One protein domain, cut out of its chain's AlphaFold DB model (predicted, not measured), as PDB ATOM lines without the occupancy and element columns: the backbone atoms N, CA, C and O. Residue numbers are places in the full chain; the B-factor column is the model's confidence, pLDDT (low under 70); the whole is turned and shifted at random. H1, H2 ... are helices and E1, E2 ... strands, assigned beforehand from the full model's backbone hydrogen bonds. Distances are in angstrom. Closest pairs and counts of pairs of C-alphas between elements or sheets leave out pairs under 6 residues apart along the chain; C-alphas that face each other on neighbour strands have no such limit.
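This is residues 2 to 99 of the 137 residues of the protein "Nitroreductase family protein" of Desulfamplus magnetovallimortis (UniProt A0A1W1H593). A small sheet of three antiparallel strands, in the order E1, E3, E2, has the long helix H2 packed over one face and running along the strands. Two short helices, H1 and H3, both apart from H2, only graze the sheet, and a long looping stretch, residues 7 to 28, joins H1 to E1. The printed part has 98 residues, with three named helices and three named strands that follow along the chain as H1, E1, H2, E2, H3, E3, and its class is mixed, helices and strands, with 27 of the printed residues in helices and 23 in strands. It is compact, with a radius of gyration of the C-alphas of 14.0 A and spans of 40 by 30 by 24 A.

The inner strand E3, residues 86 to 95, is 25.8 A long, bends by 59 degrees at residue 89, and ends at C-alpha 95 (266.760, 173.464, 286.192). The edge strands are E1, residues 29 to 36, 22.5 A long, and E2, residues 64 to 68, 13.4 A long. H2, residues 46 to 60, is 21.3 A long and begins at C-alpha 46 (279.671, 169.853, 305.258). H1, residues 2 to 6, is 6.2 A long and begins at C-alpha 2 (276.585, 172.423, 280.401). H3, residues 73 to 79, is 9.6 A long.

E1 and E3 are antiparallel at 160 degrees, with N 33 and O 90 2.8 A apart, within hydrogen-bond range. E3 and E2 are antiparallel at 152 degrees, with N 66 and O 93 3.0 A apart, also within range. H2 and the sheet make two layers, a helix on one face of a sheet, at a height of 8.8 A; its closest C-alphas to E2 are those of Ala 58 and Gly 64, 6.2 A. E1, H2 and E2 form a split strand-helix-strand unit, two strands running the same way with E3 between them, and its crossover is right-handed. H1 and H3 only just touch, with 3 pairs of C-alphas within 8 A, the closest being Ile 5 and Leu 76, 6.6 A. Every O i to N i+4 pair is within hydrogen-bond range in H1 and H2, and 2 of 3 in H3.

The C-alphas of Asp 17 and Ile 39 are the two farthest apart, 41.2 A. The link H1 to E1 is long, with 22 residues. The printed part has no cut, and no printed residue has a pLDDT under 70.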
ATOM      1  N   ASN A   2     277.593 173.279 279.730       95.62
ATOM      2  CA  ASN A   2     276.585 172.423 280.401       95.62
ATOM      3  C   ASN A   2     276.518 170.976 279.890       95.62
ATOM      4  O   ASN A   2     276.637 170.050 280.680       95.62
ATOM      5  N   ARG A   3     276.428 170.775 278.569       95.38
ATOM      6  CA  ARG A   3     276.435 169.432 277.965       95.38
ATOM      7  C   ARG A   3     277.691 168.622 278.312       95.38
ATOM      8  O   ARG A   3     277.611 167.433 278.572       95.38
ATOM      9  N   GLN A   4     278.850 169.275 278.384       97.25
ATOM     10  CA  GLN A   4     280.101 168.601 278.738       97.25
ATOM     11  C   GLN A   4     280.100 168.155 280.208       97.25
ATOM     12  O   GLN A   4     280.618 167.080 280.500       97.25
ATOM     13  N   ILE A   5     279.500 168.947 281.109       97.69
ATOM     14  CA  ILE A   5     279.292 168.566 282.515       97.69
ATOM     15  C   ILE A   5     278.275 167.424 282.606       97.69
ATOM     16  O   ILE A   5     278.549 166.444 283.289       97.69
ATOM     17  N   PHE A   6     277.152 167.503 281.882       97.12
ATOM     18  CA  PHE A   6     276.144 166.438 281.807       97.12
ATOM     19  C   PHE A   6     276.771 165.084 281.447       97.12
ATOM     20  O   PHE A   6     276.552 164.097 282.145       97.12
ATOM     21  N   ASP A   7     277.637 165.063 280.431       96.38
ATOM     22  CA  ASP A   7     278.344 163.861 279.973       96.38
ATOM     23  C   ASP A   7     279.427 163.355 280.954       96.38
ATOM     24  O   ASP A   7     280.179 162.428 280.626       96.38
ATOM     25  N   CYS A   8     279.604 164.004 282.106       97.94
ATOM     26  CA  CYS A   8     280.464 163.542 283.196       97.94
ATOM     27  C   CYS A   8     279.670 162.886 284.332       97.94
ATOM     28  O   CYS A   8     280.284 162.447 285.301       97.94
ATOM     29  N   LEU A   9     278.340 162.840 284.252       97.25
ATOM     30  CA  LEU A   9     277.458 162.416 285.336       97.25
ATOM     31  C   LEU A   9     276.728 161.118 284.983       97.25
ATOM     32  O   LEU A   9     276.440 160.853 283.817       97.25
ATOM     33  N   VAL A  10     276.404 160.322 286.003       94.69
ATOM     34  CA  VAL A  10     275.560 159.125 285.873       94.69
ATOM     35  C   VAL A  10     274.200 159.394 286.514       94.69
ATOM     36  O   VAL A  10     274.126 159.910 287.627       94.69
ATOM     37  N   TRP A  11     273.125 159.028 285.816       94.06
ATOM     38  CA  TRP A  11     271.752 159.387 286.173       94.06
ATOM     39  C   TRP A  11     270.950 158.166 286.629       94.06
ATOM     40  O   TRP A  11     271.012 157.124 285.990       94.06
ATOM     41  N   ALA A  12     270.212 158.321 287.736       89.69
ATOM     42  CA  ALA A  12     269.257 157.364 288.316       89.69
ATOM     43  C   ALA A  12     269.638 155.871 288.192       89.69
ATOM     44  O   ALA A  12     269.042 155.120 287.427       89.69
ATOM     45  N   ALA A  13     270.588 155.428 289.019       90.00
ATOM     46  CA  ALA A  13     271.146 154.073 289.015       90.00
ATOM     47  C   ALA A  13     270.134 152.904 289.063       90.00
ATOM     48  O   ALA A  13     270.464 151.823 288.581       90.00
ATOM     49  N   TYR A  14     268.931 153.074 289.630       93.56
ATOM     50  CA  TYR A  14     267.912 152.007 289.623       93.56
ATOM     51  C   TYR A  14     267.085 151.928 288.331       93.56
ATOM     52  O   TYR A  14     266.409 150.926 288.118       93.56
ATOM     53  N   LEU A  15     267.152 152.935 287.455       92.38
ATOM     54  CA  LEU A  15     266.475 152.940 286.158       92.38
ATOM     55  C   LEU A  15     267.448 152.471 285.067       92.38
ATOM     56  O   LEU A  15     267.967 153.273 284.296       92.38
ATOM     57  N   THR A  16     267.715 151.165 285.006       89.38
ATOM     58  CA  THR A  16     268.778 150.588 284.158       89.38
ATOM     59  C   THR A  16     268.590 150.814 282.659       89.38
ATOM     60  O   THR A  16     269.574 150.919 281.931       89.38
ATOM     61  N   ASP A  17     267.343 150.925 282.203       89.12
ATOM     62  CA  ASP A  17     267.009 151.146 280.791       89.12
ATOM     63  C   ASP A  17     266.878 152.637 280.434       89.12
ATOM     64  O   ASP A  17     266.657 152.998 279.274       89.12
ATOM     65  N   TRP A  18     267.032 153.531 281.416       89.44
ATOM     66  CA  TRP A  18     266.921 154.971 281.222       89.44
ATOM     67  C   TRP A  18     268.298 155.620 281.085       89.44
ATOM     68  O   TRP A  18     269.152 155.533 281.962       89.44
ATOM     69  N   LYS A  19     268.505 156.341 279.981       85.69
ATOM     70  CA  LYS A  19     269.790 156.992 279.663       85.69
ATOM     71  C   LYS A  19     269.986 158.359 280.333       85.69
ATOM     72  O   LYS A  19     270.953 159.049 280.022       85.69
ATOM     73  N   GLY A  20     269.082 158.757 281.224       89.75
ATOM     74  CA  GLY A  20     269.018 160.113 281.762       89.75
ATOM     75  C   GLY A  20     268.029 161.014 281.006       89.75
ATOM     76  O   GLY A  20     267.362 160.559 280.071       89.75
ATOM     77  N   PRO A  21     267.882 162.279 281.440       92.00
ATOM     78  CA  PRO A  21     266.896 163.202 280.883       92.00
ATOM     79  C   PRO A  21     267.178 163.494 279.405       92.00
ATOM     80  O   PRO A  21     268.339 163.613 278.989       92.00
ATOM     81  N   ALA A  22     266.108 163.596 278.615       91.25
ATOM     82  CA  ALA A  22     266.205 163.816 277.179       91.25
ATOM     83  C   ALA A  22     266.721 165.227 276.855       91.25
ATOM     84  O   ALA A  22     266.714 166.134 277.690       91.25
ATOM     85  N   GLU A  23     267.171 165.432 275.618       89.38
ATOM     86  CA  GLU A  23     267.514 166.772 275.134       89.38
ATOM     87  C   GLU A  23     266.290 167.700 275.259       89.38
ATOM     88  O   GLU A  23     265.194 167.353 274.831       89.38
ATOM     89  N   GLY A  24     266.466 168.858 275.904       90.25
ATOM     90  CA  GLY A  24     265.370 169.761 276.293       90.25
ATOM     91  C   GLY A  24     264.898 169.608 277.747       90.25
ATOM     92  O   GLY A  24     264.439 170.587 278.328       90.25
ATOM     93  N   GLU A  25     265.094 168.442 278.365       92.19
ATOM     94  CA  GLU A  25     264.813 168.181 279.792       92.19
ATOM     95  C   GLU A  25     266.079 168.220 280.660       92.19
ATOM     96  O   GLU A  25     266.018 168.169 281.890       92.19
ATOM     97  N   GLN A  26     267.251 168.277 280.023       94.81
ATOM     98  CA  GLN A  26     268.528 168.334 280.721       94.81
ATOM     99  C   GLN A  26     268.641 169.595 281.597       94.81
ATOM    100  O   GLN A  26     268.156 170.665 281.219       94.81
ATOM    101  N   PRO A  27     269.337 169.504 282.746       96.19
ATOM    102  CA  PRO A  27     269.552 170.642 283.632       96.19
ATOM    103  C   PRO A  27     270.193 171.834 282.913       96.19
ATOM    104  O   PRO A  27     271.159 171.700 282.158       96.19
ATOM    105  N   SER A  28     269.683 173.032 283.191       96.06
ATOM    106  CA  SER A  28     270.183 174.283 282.616       96.06
ATOM    107  C   SER A  28     271.344 174.892 283.408       96.06
ATOM    108  O   SER A  28     271.952 175.858 282.951       96.06
ATOM    109  N   GLY A  29     271.660 174.357 284.589       97.38
ATOM    110  CA  GLY A  29     272.754 174.820 285.434       97.38
ATOM    111  C   GLY A  29     273.359 173.702 286.276       97.38
ATOM    112  O   GLY A  29     272.715 172.690 286.549       97.38
ATOM    113  N   TYR A  30     274.608 173.907 286.686       98.56
ATOM    114  CA  TYR A  30     275.353 172.984 287.536       98.56
ATOM    115  C   TYR A  30     276.149 173.766 288.574       98.56
ATOM    116  O   TYR A  30     276.776 174.772 288.243       98.56
ATOM    117  N   ILE A  31     276.162 173.279 289.811       98.62
ATOM    118  CA  ILE A  31     277.063 173.741 290.867       98.62
ATOM    119  C   ILE A  31     277.971 172.570 291.219       98.62
ATOM    120  O   ILE A  31     277.489 171.512 291.620       98.62
ATOM    121  N   VAL A  32     279.279 172.745 291.061       98.62
ATOM    122  CA  VAL A  32     280.271 171.746 291.471       98.62
ATOM    123  C   VAL A  32     280.771 172.130 292.856       98.62
ATOM    124  O   VAL A  32     281.373 173.189 293.022       98.62
ATOM    125  N   ILE A  33     280.491 171.294 293.853       98.69
ATOM    126  CA  ILE A  33     280.950 171.503 295.225       98.69
ATOM    127  C   ILE A  33     282.359 170.938 295.340       98.69
ATOM    128  O   ILE A  33     282.582 169.749 295.090       98.69
ATOM    129  N   LEU A  34     283.291 171.805 295.723       98.62
ATOM    130  CA  LEU A  34     284.695 171.472 295.898       98.62
ATOM    131  C   LEU A  34     285.064 171.473 297.383       98.62
ATOM    132  O   LEU A  34     284.576 172.305 298.145       98.62
ATOM    133  N   GLY A  35     285.932 170.547 297.770       98.31
ATOM    134  CA  GLY A  35     286.592 170.520 299.068       98.31
ATOM    135  C   GLY A  35     288.048 170.950 298.936       98.31
ATOM    136  O   GLY A  35     288.746 170.458 298.055       98.31
ATOM    137  N   ASP A  36     288.505 171.857 299.795       98.44
ATOM    138  CA  ASP A  36     289.897 172.312 299.817       98.44
ATOM    139  C   ASP A  36     290.745 171.437 300.753       98.44
ATOM    140  O   ASP A  36     290.635 171.514 301.981       98.44
ATOM    141  N   LYS A  37     291.616 170.615 300.159       98.19
ATOM    142  CA  LYS A  37     292.491 169.687 300.886       98.19
ATOM    143  C   LYS A  37     293.639 170.382 301.611       98.19
ATOM    144  O   LYS A  37     294.271 169.759 302.457       98.19
ATOM    145  N   THR A  38     293.909 171.659 301.328       98.38
ATOM    146  CA  THR A  38     294.866 172.448 302.122       98.38
ATOM    147  C   THR A  38     294.311 172.804 303.502       98.38
ATOM    148  O   THR A  38     295.083 173.081 304.418       98.38
ATOM    149  N   ILE A  39     292.983 172.756 303.662       98.12
ATOM    150  CA  ILE A  39     292.283 173.003 304.926       98.12
ATOM    151  C   ILE A  39     292.014 171.681 305.650       98.12
ATOM    152  O   ILE A  39     292.297 171.553 306.841       98.12
ATOM    153  N   THR A  40     291.441 170.699 304.950       97.56
ATOM    154  CA  THR A  40     291.123 169.378 305.507       97.56
ATOM    155  C   THR A  40     290.960 168.340 304.403       97.56
ATOM    156  O   THR A  40     290.392 168.622 303.356       97.56
ATOM    157  N   GLU A  41     291.385 167.106 304.662       95.06
ATOM    158  CA  GLU A  41     291.062 165.952 303.807       95.06
ATOM    159  C   GLU A  41     289.771 165.239 304.251       95.06
ATOM    160  O   GLU A  41     289.291 164.323 303.590       95.06
ATOM    161  N   ASN A  42     289.188 165.640 305.387       97.00
ATOM    162  CA  ASN A  42     287.970 165.047 305.927       97.00
ATOM    163  C   ASN A  42     286.831 166.072 305.963       97.00
ATOM    164  O   ASN A  42     286.656 166.786 306.951       97.00
ATOM    165  N   PHE A  43     286.038 166.102 304.892       96.38
ATOM    166  CA  PHE A  43     284.914 167.034 304.713       96.38
ATOM    167  C   PHE A  43     283.635 166.632 305.461       96.38
ATOM    168  O   PHE A  43     282.668 167.392 305.470       96.38
ATOM    169  N   ARG A  44     283.600 165.428 306.052       95.56
ATOM    170  CA  ARG A  44     282.472 164.885 306.828       95.56
ATOM    171  C   ARG A  44     281.113 165.155 306.167       95.56
ATOM    172  O   ARG A  44     280.844 164.611 305.103       95.56
ATOM    173  N   CYS A  45     280.253 165.955 306.792       97.25
ATOM    174  CA  CYS A  45     278.894 166.229 306.334       97.25
ATOM    175  C   CYS A  45     278.724 167.608 305.676       97.25
ATOM    176  O   CYS A  45     277.633 167.902 305.184       97.25
ATOM    177  N   ASP A  46     279.770 168.433 305.622       97.75
ATOM    178  CA  ASP A  46     279.671 169.853 305.258       97.75
ATOM    179  C   ASP A  46     279.102 170.048 303.848       97.75
ATOM    180  O   ASP A  46     278.180 170.835 303.632       97.75
ATOM    181  N   HIS A  47     279.592 169.262 302.887       97.62
ATOM    182  CA  HIS A  47     279.123 169.299 301.502       97.62
ATOM    183  C   HIS A  47     277.656 168.861 301.367       97.62
ATOM    184  O   HIS A  47     276.937 169.404 300.531       97.62
ATOM    185  N   GLY A  48     277.187 167.933 302.208       98.31
ATOM    186  CA  GLY A  48     275.782 167.528 302.263       98.31
ATOM    187  C   GLY A  48     274.877 168.629 302.825       98.31
ATOM    188  O   GLY A  48     273.814 168.895 302.264       98.31
ATOM    189  N   ILE A  49     275.321 169.323 303.881       98.69
ATOM    190  CA  ILE A  49     274.609 170.472 304.469       98.69
ATOM    191  C   ILE A  49     274.491 171.601 303.442       98.69
ATOM    192  O   ILE A  49     273.396 172.127 303.213       98.69
ATOM    193  N   ALA A  50     275.599 171.945 302.782       98.56
ATOM    194  CA  ALA A  50     275.621 172.958 301.734       98.56
ATOM    195  C   ALA A  50     274.689 172.579 300.573       98.56
ATOM    196  O   ALA A  50     273.860 173.387 300.153       98.56
ATOM    197  N   ALA A  51     274.774 171.337 300.090       98.69
ATOM    198  CA  ALA A  51     273.985 170.885 298.953       98.69
ATOM    199  C   ALA A  51     272.479 170.875 299.236       98.69
ATOM    200  O   ALA A  51     271.699 171.371 298.421       98.69
ATOM    201  N   GLN A  52     272.070 170.387 300.409       98.75
ATOM    202  CA  GLN A  52     270.669 170.411 300.821       98.75
ATOM    203  C   GLN A  52     270.151 171.847 300.957       98.75
ATOM    204  O   GLN A  52     269.056 172.145 300.486       98.75
ATOM    205  N   THR A  53     270.938 172.752 301.544       98.75
ATOM    206  CA  THR A  53     270.558 174.166 301.703       98.75
ATOM    207  C   THR A  53     270.343 174.843 300.348       98.75
ATOM    208  O   THR A  53     269.323 175.497 300.135       98.75
ATOM    209  N   ILE A  54     271.257 174.626 299.396       98.69
ATOM    210  CA  ILE A  54     271.135 175.132 298.021       98.69
ATOM    211  C   ILE A  54     269.869 174.591 297.349       98.69
ATOM    212  O   ILE A  54     269.143 175.350 296.711       98.69
ATOM    213  N   LEU A  55     269.584 173.292 297.486       98.62
ATOM    214  CA  LEU A  55     268.405 172.681 296.872       98.62
ATOM    215  C   LEU A  55     267.090 173.158 297.488       98.62
ATOM    216  O   LEU A  55     266.120 173.333 296.753       98.62
ATOM    217  N   LEU A  56     267.048 173.413 298.797       98.62
ATOM    218  CA  LEU A  56     265.884 174.025 299.441       98.62
ATOM    219  C   LEU A  56     265.637 175.439 298.900       98.62
ATOM    220  O   LEU A  56     264.512 175.736 298.501       98.62
ATOM    221  N   GLY A  57     266.683 176.264 298.777       98.56
ATOM    222  CA  GLY A  57     266.575 177.591 298.160       98.56
ATOM    223  C   GLY A  57     266.165 177.528 296.684       98.56
ATOM    224  O   GLY A  57     265.318 178.295 296.235       98.56
ATOM    225  N   ALA A  58     266.689 176.562 295.921       98.19
ATOM    226  CA  ALA A  58     266.263 176.329 294.543       98.19
ATOM    227  C   ALA A  58     264.768 175.981 294.470       98.19
ATOM    228  O   ALA A  58     264.055 176.506 293.613       98.19
ATOM    229  N   ARG A  59     264.273 175.135 295.385       97.31
ATOM    230  CA  ARG A  59     262.848 174.792 295.455       97.31
ATOM    231  C   ARG A  59     261.972 175.980 295.817       97.31
ATOM    232  O   ARG A  59     260.922 176.138 295.199       97.31
ATOM    233  N   GLU A  60     262.408 176.814 296.755       98.31
ATOM    234  CA  GLU A  60     261.695 178.029 297.163       98.31
ATOM    235  C   GLU A  60     261.419 178.962 295.974       98.31
ATOM    236  O   GLU A  60     260.320 179.494 295.844       98.31
ATOM    237  N   ILE A  61     262.369 179.085 295.041       97.62
ATOM    238  CA  ILE A  61     262.226 179.923 293.839       97.62
ATOM    239  C   ILE A  61     261.654 179.178 292.616       97.62
ATOM    240  O   ILE A  61     261.743 179.662 291.486       97.62
ATOM    241  N   GLY A  62     261.069 177.992 292.812       96.50
ATOM    242  CA  GLY A  62     260.396 177.226 291.756       96.50
ATOM    243  C   GLY A  62     261.326 176.458 290.810       96.50
ATOM    244  O   GLY A  62     260.898 176.031 289.734       96.50
ATOM    245  N   LEU A  63     262.591 176.265 291.182       97.62
ATOM    246  CA  LEU A  63     263.511 175.367 290.487       97.62
ATOM    247  C   LEU A  63     263.466 173.955 291.091       97.62
ATOM    248  O   LEU A  63     262.850 173.680 292.122       97.62
ATOM    249  N   GLY A  64     264.102 173.022 290.398       96.62
ATOM    250  CA  GLY A  64     264.410 171.682 290.874       96.62
ATOM    251  C   GLY A  64     265.905 171.419 290.782       96.62
ATOM    252  O   GLY A  64     266.641 172.146 290.108       96.62
ATOM    253  N   GLY A  65     266.344 170.352 291.438       96.69
ATOM    254  CA  GLY A  65     267.708 169.890 291.287       96.69
ATOM    255  C   GLY A  65     267.957 168.494 291.828       96.69
ATOM    256  O   GLY A  65     267.097 167.894 292.469       96.69
ATOM    257  N   CYS A  66     269.149 167.985 291.539       96.94
ATOM    258  CA  CYS A  66     269.600 166.649 291.905       96.94
ATOM    259  C   CYS A  66     271.041 166.722 292.420       96.94
ATOM    260  O   CYS A  66     271.876 167.369 291.787       96.94
ATOM    261  N   MET A  67     271.330 166.070 293.551       98.19
ATOM    262  CA  MET A  67     272.697 165.858 294.041       98.19
ATOM    263  C   MET A  67     273.275 164.603 293.395       98.19
ATOM    264  O   MET A  67     272.712 163.518 293.533       98.19
ATOM    265  N   LEU A  68     274.414 164.741 292.723       98.06
ATOM    266  CA  LEU A  68     275.103 163.650 292.045       98.06
ATOM    267  C   LEU A  68     276.496 163.461 292.645       98.06
ATOM    268  O   LEU A  68     277.321 164.371 292.601       98.06
ATOM    269  N   ALA A  69     276.747 162.260 293.167       97.19
ATOM    270  CA  ALA A  69     278.072 161.787 293.587       97.19
ATOM    271  C   ALA A  69     278.692 160.809 292.568       97.19
ATOM    272  O   ALA A  69     279.903 160.608 292.549       97.19
ATOM    273  N   ALA A  70     277.882 160.218 291.683       96.69
ATOM    274  CA  ALA A  70     278.367 159.363 290.604       96.69
ATOM    275  C   ALA A  70     278.921 160.223 289.453       96.69
ATOM    276  O   ALA A  70     278.212 160.561 288.501       96.69
ATOM    277  N   ILE A  71     280.191 160.613 289.581       98.00
ATOM    278  CA  ILE A  71     280.869 161.578 288.712       98.00
ATOM    279  C   ILE A  71     282.091 160.930 288.049       98.00
ATOM    280  O   ILE A  71     282.910 160.265 288.682       98.00
ATOM    281  N   ASN A  72     282.288 161.192 286.758       97.88
ATOM    282  CA  ASN A  72     283.535 160.899 286.066       97.88
ATOM    283  C   ASN A  72     284.581 161.986 286.370       97.88
ATOM    284  O   ASN A  72     284.785 162.917 285.585       97.88
ATOM    285  N   HIS A  73     285.268 161.861 287.508       97.44
ATOM    286  CA  HIS A  73     286.270 162.838 287.961       97.44
ATOM    287  C   HIS A  73     287.422 163.031 286.966       97.44
ATOM    288  O   HIS A  73     287.906 164.151 286.809       97.44
ATOM    289  N   LYS A  74     287.823 161.971 286.249       97.12
ATOM    290  CA  LYS A  74     288.884 162.033 285.228       97.12
ATOM    291  C   LYS A  74     288.522 162.956 284.064       97.12
ATOM    292  O   LYS A  74     289.417 163.512 283.438       97.12
ATOM    293  N   LYS A  75     287.227 163.118 283.776       98.06
ATOM    294  CA  LYS A  75     286.718 164.002 282.720       98.06
ATOM    295  C   LYS A  75     286.340 165.382 283.263       98.06
ATOM    296  O   LYS A  75     286.699 166.385 282.656       98.06
ATOM    297  N   LEU A  76     285.656 165.442 284.408       98.44
ATOM    298  CA  LEU A  76     285.124 166.695 284.949       98.44
ATOM    299  C   LEU A  76     286.217 167.642 285.461       98.44
ATOM    300  O   LEU A  76     286.143 168.842 285.215       98.44
ATOM    301  N   ARG A  77     287.237 167.116 286.154       98.19
ATOM    302  CA  ARG A  77     288.325 167.931 286.721       98.19
ATOM    303  C   ARG A  77     289.073 168.744 285.657       98.19
ATOM    304  O   ARG A  77     289.092 169.966 285.789       98.19
ATOM    305  N   PRO A  78     289.641 168.131 284.596       98.00
ATOM    306  CA  PRO A  78     290.326 168.900 283.561       98.00
ATOM    307  C   PRO A  78     289.365 169.790 282.765       98.00
ATOM    308  O   PRO A  78     289.748 170.884 282.376       98.00
ATOM    309  N   LEU A  79     288.105 169.372 282.562       98.31
ATOM    310  CA  LEU A  79     287.097 170.193 281.878       98.31
ATOM    311  C   LEU A  79     286.888 171.556 282.560       98.31
ATOM    312  O   LEU A  79     286.664 172.551 281.874       98.31
ATOM    313  N   LEU A  80     286.940 171.588 283.893       98.00
ATOM    314  CA  LEU A  80     286.723 172.794 284.697       98.00
ATOM    315  C   LEU A  80     288.021 173.399 285.252       98.00
ATOM    316  O   LEU A  80     287.949 174.343 286.033       98.00
ATOM    317  N   ASN A  81     289.188 172.882 284.852       97.75
ATOM    318  CA  ASN A  81     290.499 173.281 285.376       97.75
ATOM    319  C   ASN A  81     290.573 173.247 286.919       97.75
ATOM    320  O   ASN A  81     291.085 174.174 287.542       97.75
ATOM    321  N   VAL A  82     290.034 172.194 287.541       98.12
ATOM    322  CA  VAL A  82     290.075 172.023 289.004       98.12
ATOM    323  C   VAL A  82     291.495 171.647 289.432       98.12
ATOM    324  O   VAL A  82     292.010 170.624 288.976       98.12
ATOM    325  N   GLY A  83     292.096 172.448 290.316       97.94
ATOM    326  CA  GLY A  83     293.429 172.209 290.877       97.94
ATOM    327  C   GLY A  83     293.531 170.925 291.708       97.94
ATOM    328  O   GLY A  83     292.529 170.322 292.108       97.94
ATOM    329  N   ASP A  84     294.756 170.463 291.946       97.00
ATOM    330  CA  ASP A  84     295.034 169.221 292.684       97.00
ATOM    331  C   ASP A  84     294.820 169.352 294.191       97.00
ATOM    332  O   ASP A  84     294.587 168.352 294.872       97.00
ATOM    333  N   GLU A  85     294.830 170.578 294.696       98.06
ATOM    334  CA  GLU A  85     294.461 170.955 296.052       98.06
ATOM    335  C   GLU A  85     292.953 170.841 296.311       98.06
ATOM    336  O   GLU A  85     292.542 170.658 297.453       98.06
ATOM    337  N   LEU A  86     292.128 170.857 295.260       98.44
ATOM    338  CA  LEU A  86     290.676 170.754 295.369       98.44
ATOM    339  C   LEU A  86     290.186 169.345 295.035       98.44
ATOM    340  O   LEU A  86     290.622 168.715 294.070       98.44
ATOM    341  N   GLU A  87     289.215 168.855 295.792       97.75
ATOM    342  CA  GLU A  87     288.480 167.621 295.527       97.75
ATOM    343  C   GLU A  87     287.067 167.939 295.037       97.75
ATOM    344  O   GLU A  87     286.402 168.812 295.580       97.75
ATOM    345  N   VAL A  88     286.583 167.232 294.013       98.38
ATOM    346  CA  VAL A  88     285.177 167.346 293.596       98.38
ATOM    347  C   VAL A  88     284.350 166.436 294.496       98.38
ATOM    348  O   VAL A  88     284.488 165.223 294.389       98.38
ATOM    349  N   LEU A  89     283.487 167.006 295.336       98.25
ATOM    350  CA  LEU A  89     282.703 166.249 296.320       98.25
ATOM    351  C   LEU A  89     281.318 165.870 295.789       98.25
ATOM    352  O   LEU A  89     280.878 164.732 295.926       98.25
ATOM    353  N   LEU A  90     280.624 166.827 295.172       98.56
ATOM    354  CA  LEU A  90     279.269 166.665 294.645       98.56
ATOM    355  C   LEU A  90     279.057 167.572 293.434       98.56
ATOM    356  O   LEU A  90     279.666 168.636 293.317       98.56
ATOM    357  N   VAL A  91     278.122 167.195 292.568       98.75
ATOM    358  CA  VAL A  91     277.543 168.091 291.563       98.75
ATOM    359  C   VAL A  91     276.058 168.250 291.845       98.75
ATOM    360  O   VAL A  91     275.338 167.263 291.963       98.75
ATOM    361  N   ILE A  92     275.584 169.490 291.928       98.75
ATOM    362  CA  ILE A  92     274.158 169.807 291.953       98.75
ATOM    363  C   ILE A  92     273.741 170.189 290.541       98.75
ATOM    364  O   ILE A  92     274.164 171.220 290.022       98.75
ATOM    365  N   ALA A  93     272.901 169.370 289.925       98.06
ATOM    366  CA  ALA A  93     272.201 169.732 288.703       98.06
ATOM    367  C   ALA A  93     270.981 170.594 289.044       98.06
ATOM    368  O   ALA A  93     270.246 170.250 289.965       98.06
ATOM    369  N   LEU A  94     270.754 171.683 288.309       97.75
ATOM    370  CA  LEU A  94     269.665 172.637 288.531       97.75
ATOM    371  C   LEU A  94     268.915 172.940 287.233       97.75
ATOM    372  O   LEU A  94     269.513 173.084 286.164       97.75
ATOM    373  N   GLY A  95     267.600 173.098 287.328       96.75
ATOM    374  CA  GLY A  95     266.760 173.464 286.192       96.75
ATOM    375  C   GLY A  95     265.307 173.680 286.585       96.75
ATOM    376  O   GLY A  95     264.935 173.545 287.751       96.75
ATOM    377  N   ARG A  96     264.466 174.016 285.606       96.12
ATOM    378  CA  ARG A  96     263.015 173.967 285.807       96.12
ATOM    379  C   ARG A  96     262.579 172.496 285.826       96.12
ATOM    380  O   ARG A  96     263.003 171.760 284.938       96.12
ATOM    381  N   PRO A  97     261.775 172.053 286.808       93.75
ATOM    382  CA  PRO A  97     261.280 170.681 286.833       93.75
ATOM    383  C   PRO A  97     260.508 170.346 285.551       93.75
ATOM    384  O   PRO A  97     259.611 171.093 285.168       93.75
ATOM    385  N   ALA A  98     260.858 169.226 284.916       91.44
ATOM    386  CA  ALA A  98     260.187 168.698 283.724       91.44
ATOM    387  C   ALA A  98     259.498 167.342 283.978       91.44
ATOM    388  O   ALA A  98     258.845 166.808 283.092       91.44
ATOM    389  N   GLU A  99     259.613 166.797 285.193       89.88
ATOM    390  CA  GLU A  99     258.993 165.532 285.597       89.88
ATOM    391  C   GLU A  99     258.122 165.714 286.848       89.88
ATOM    392  O   GLU A  99     258.348 166.612 287.668       89.88
TER     393      GLU A  99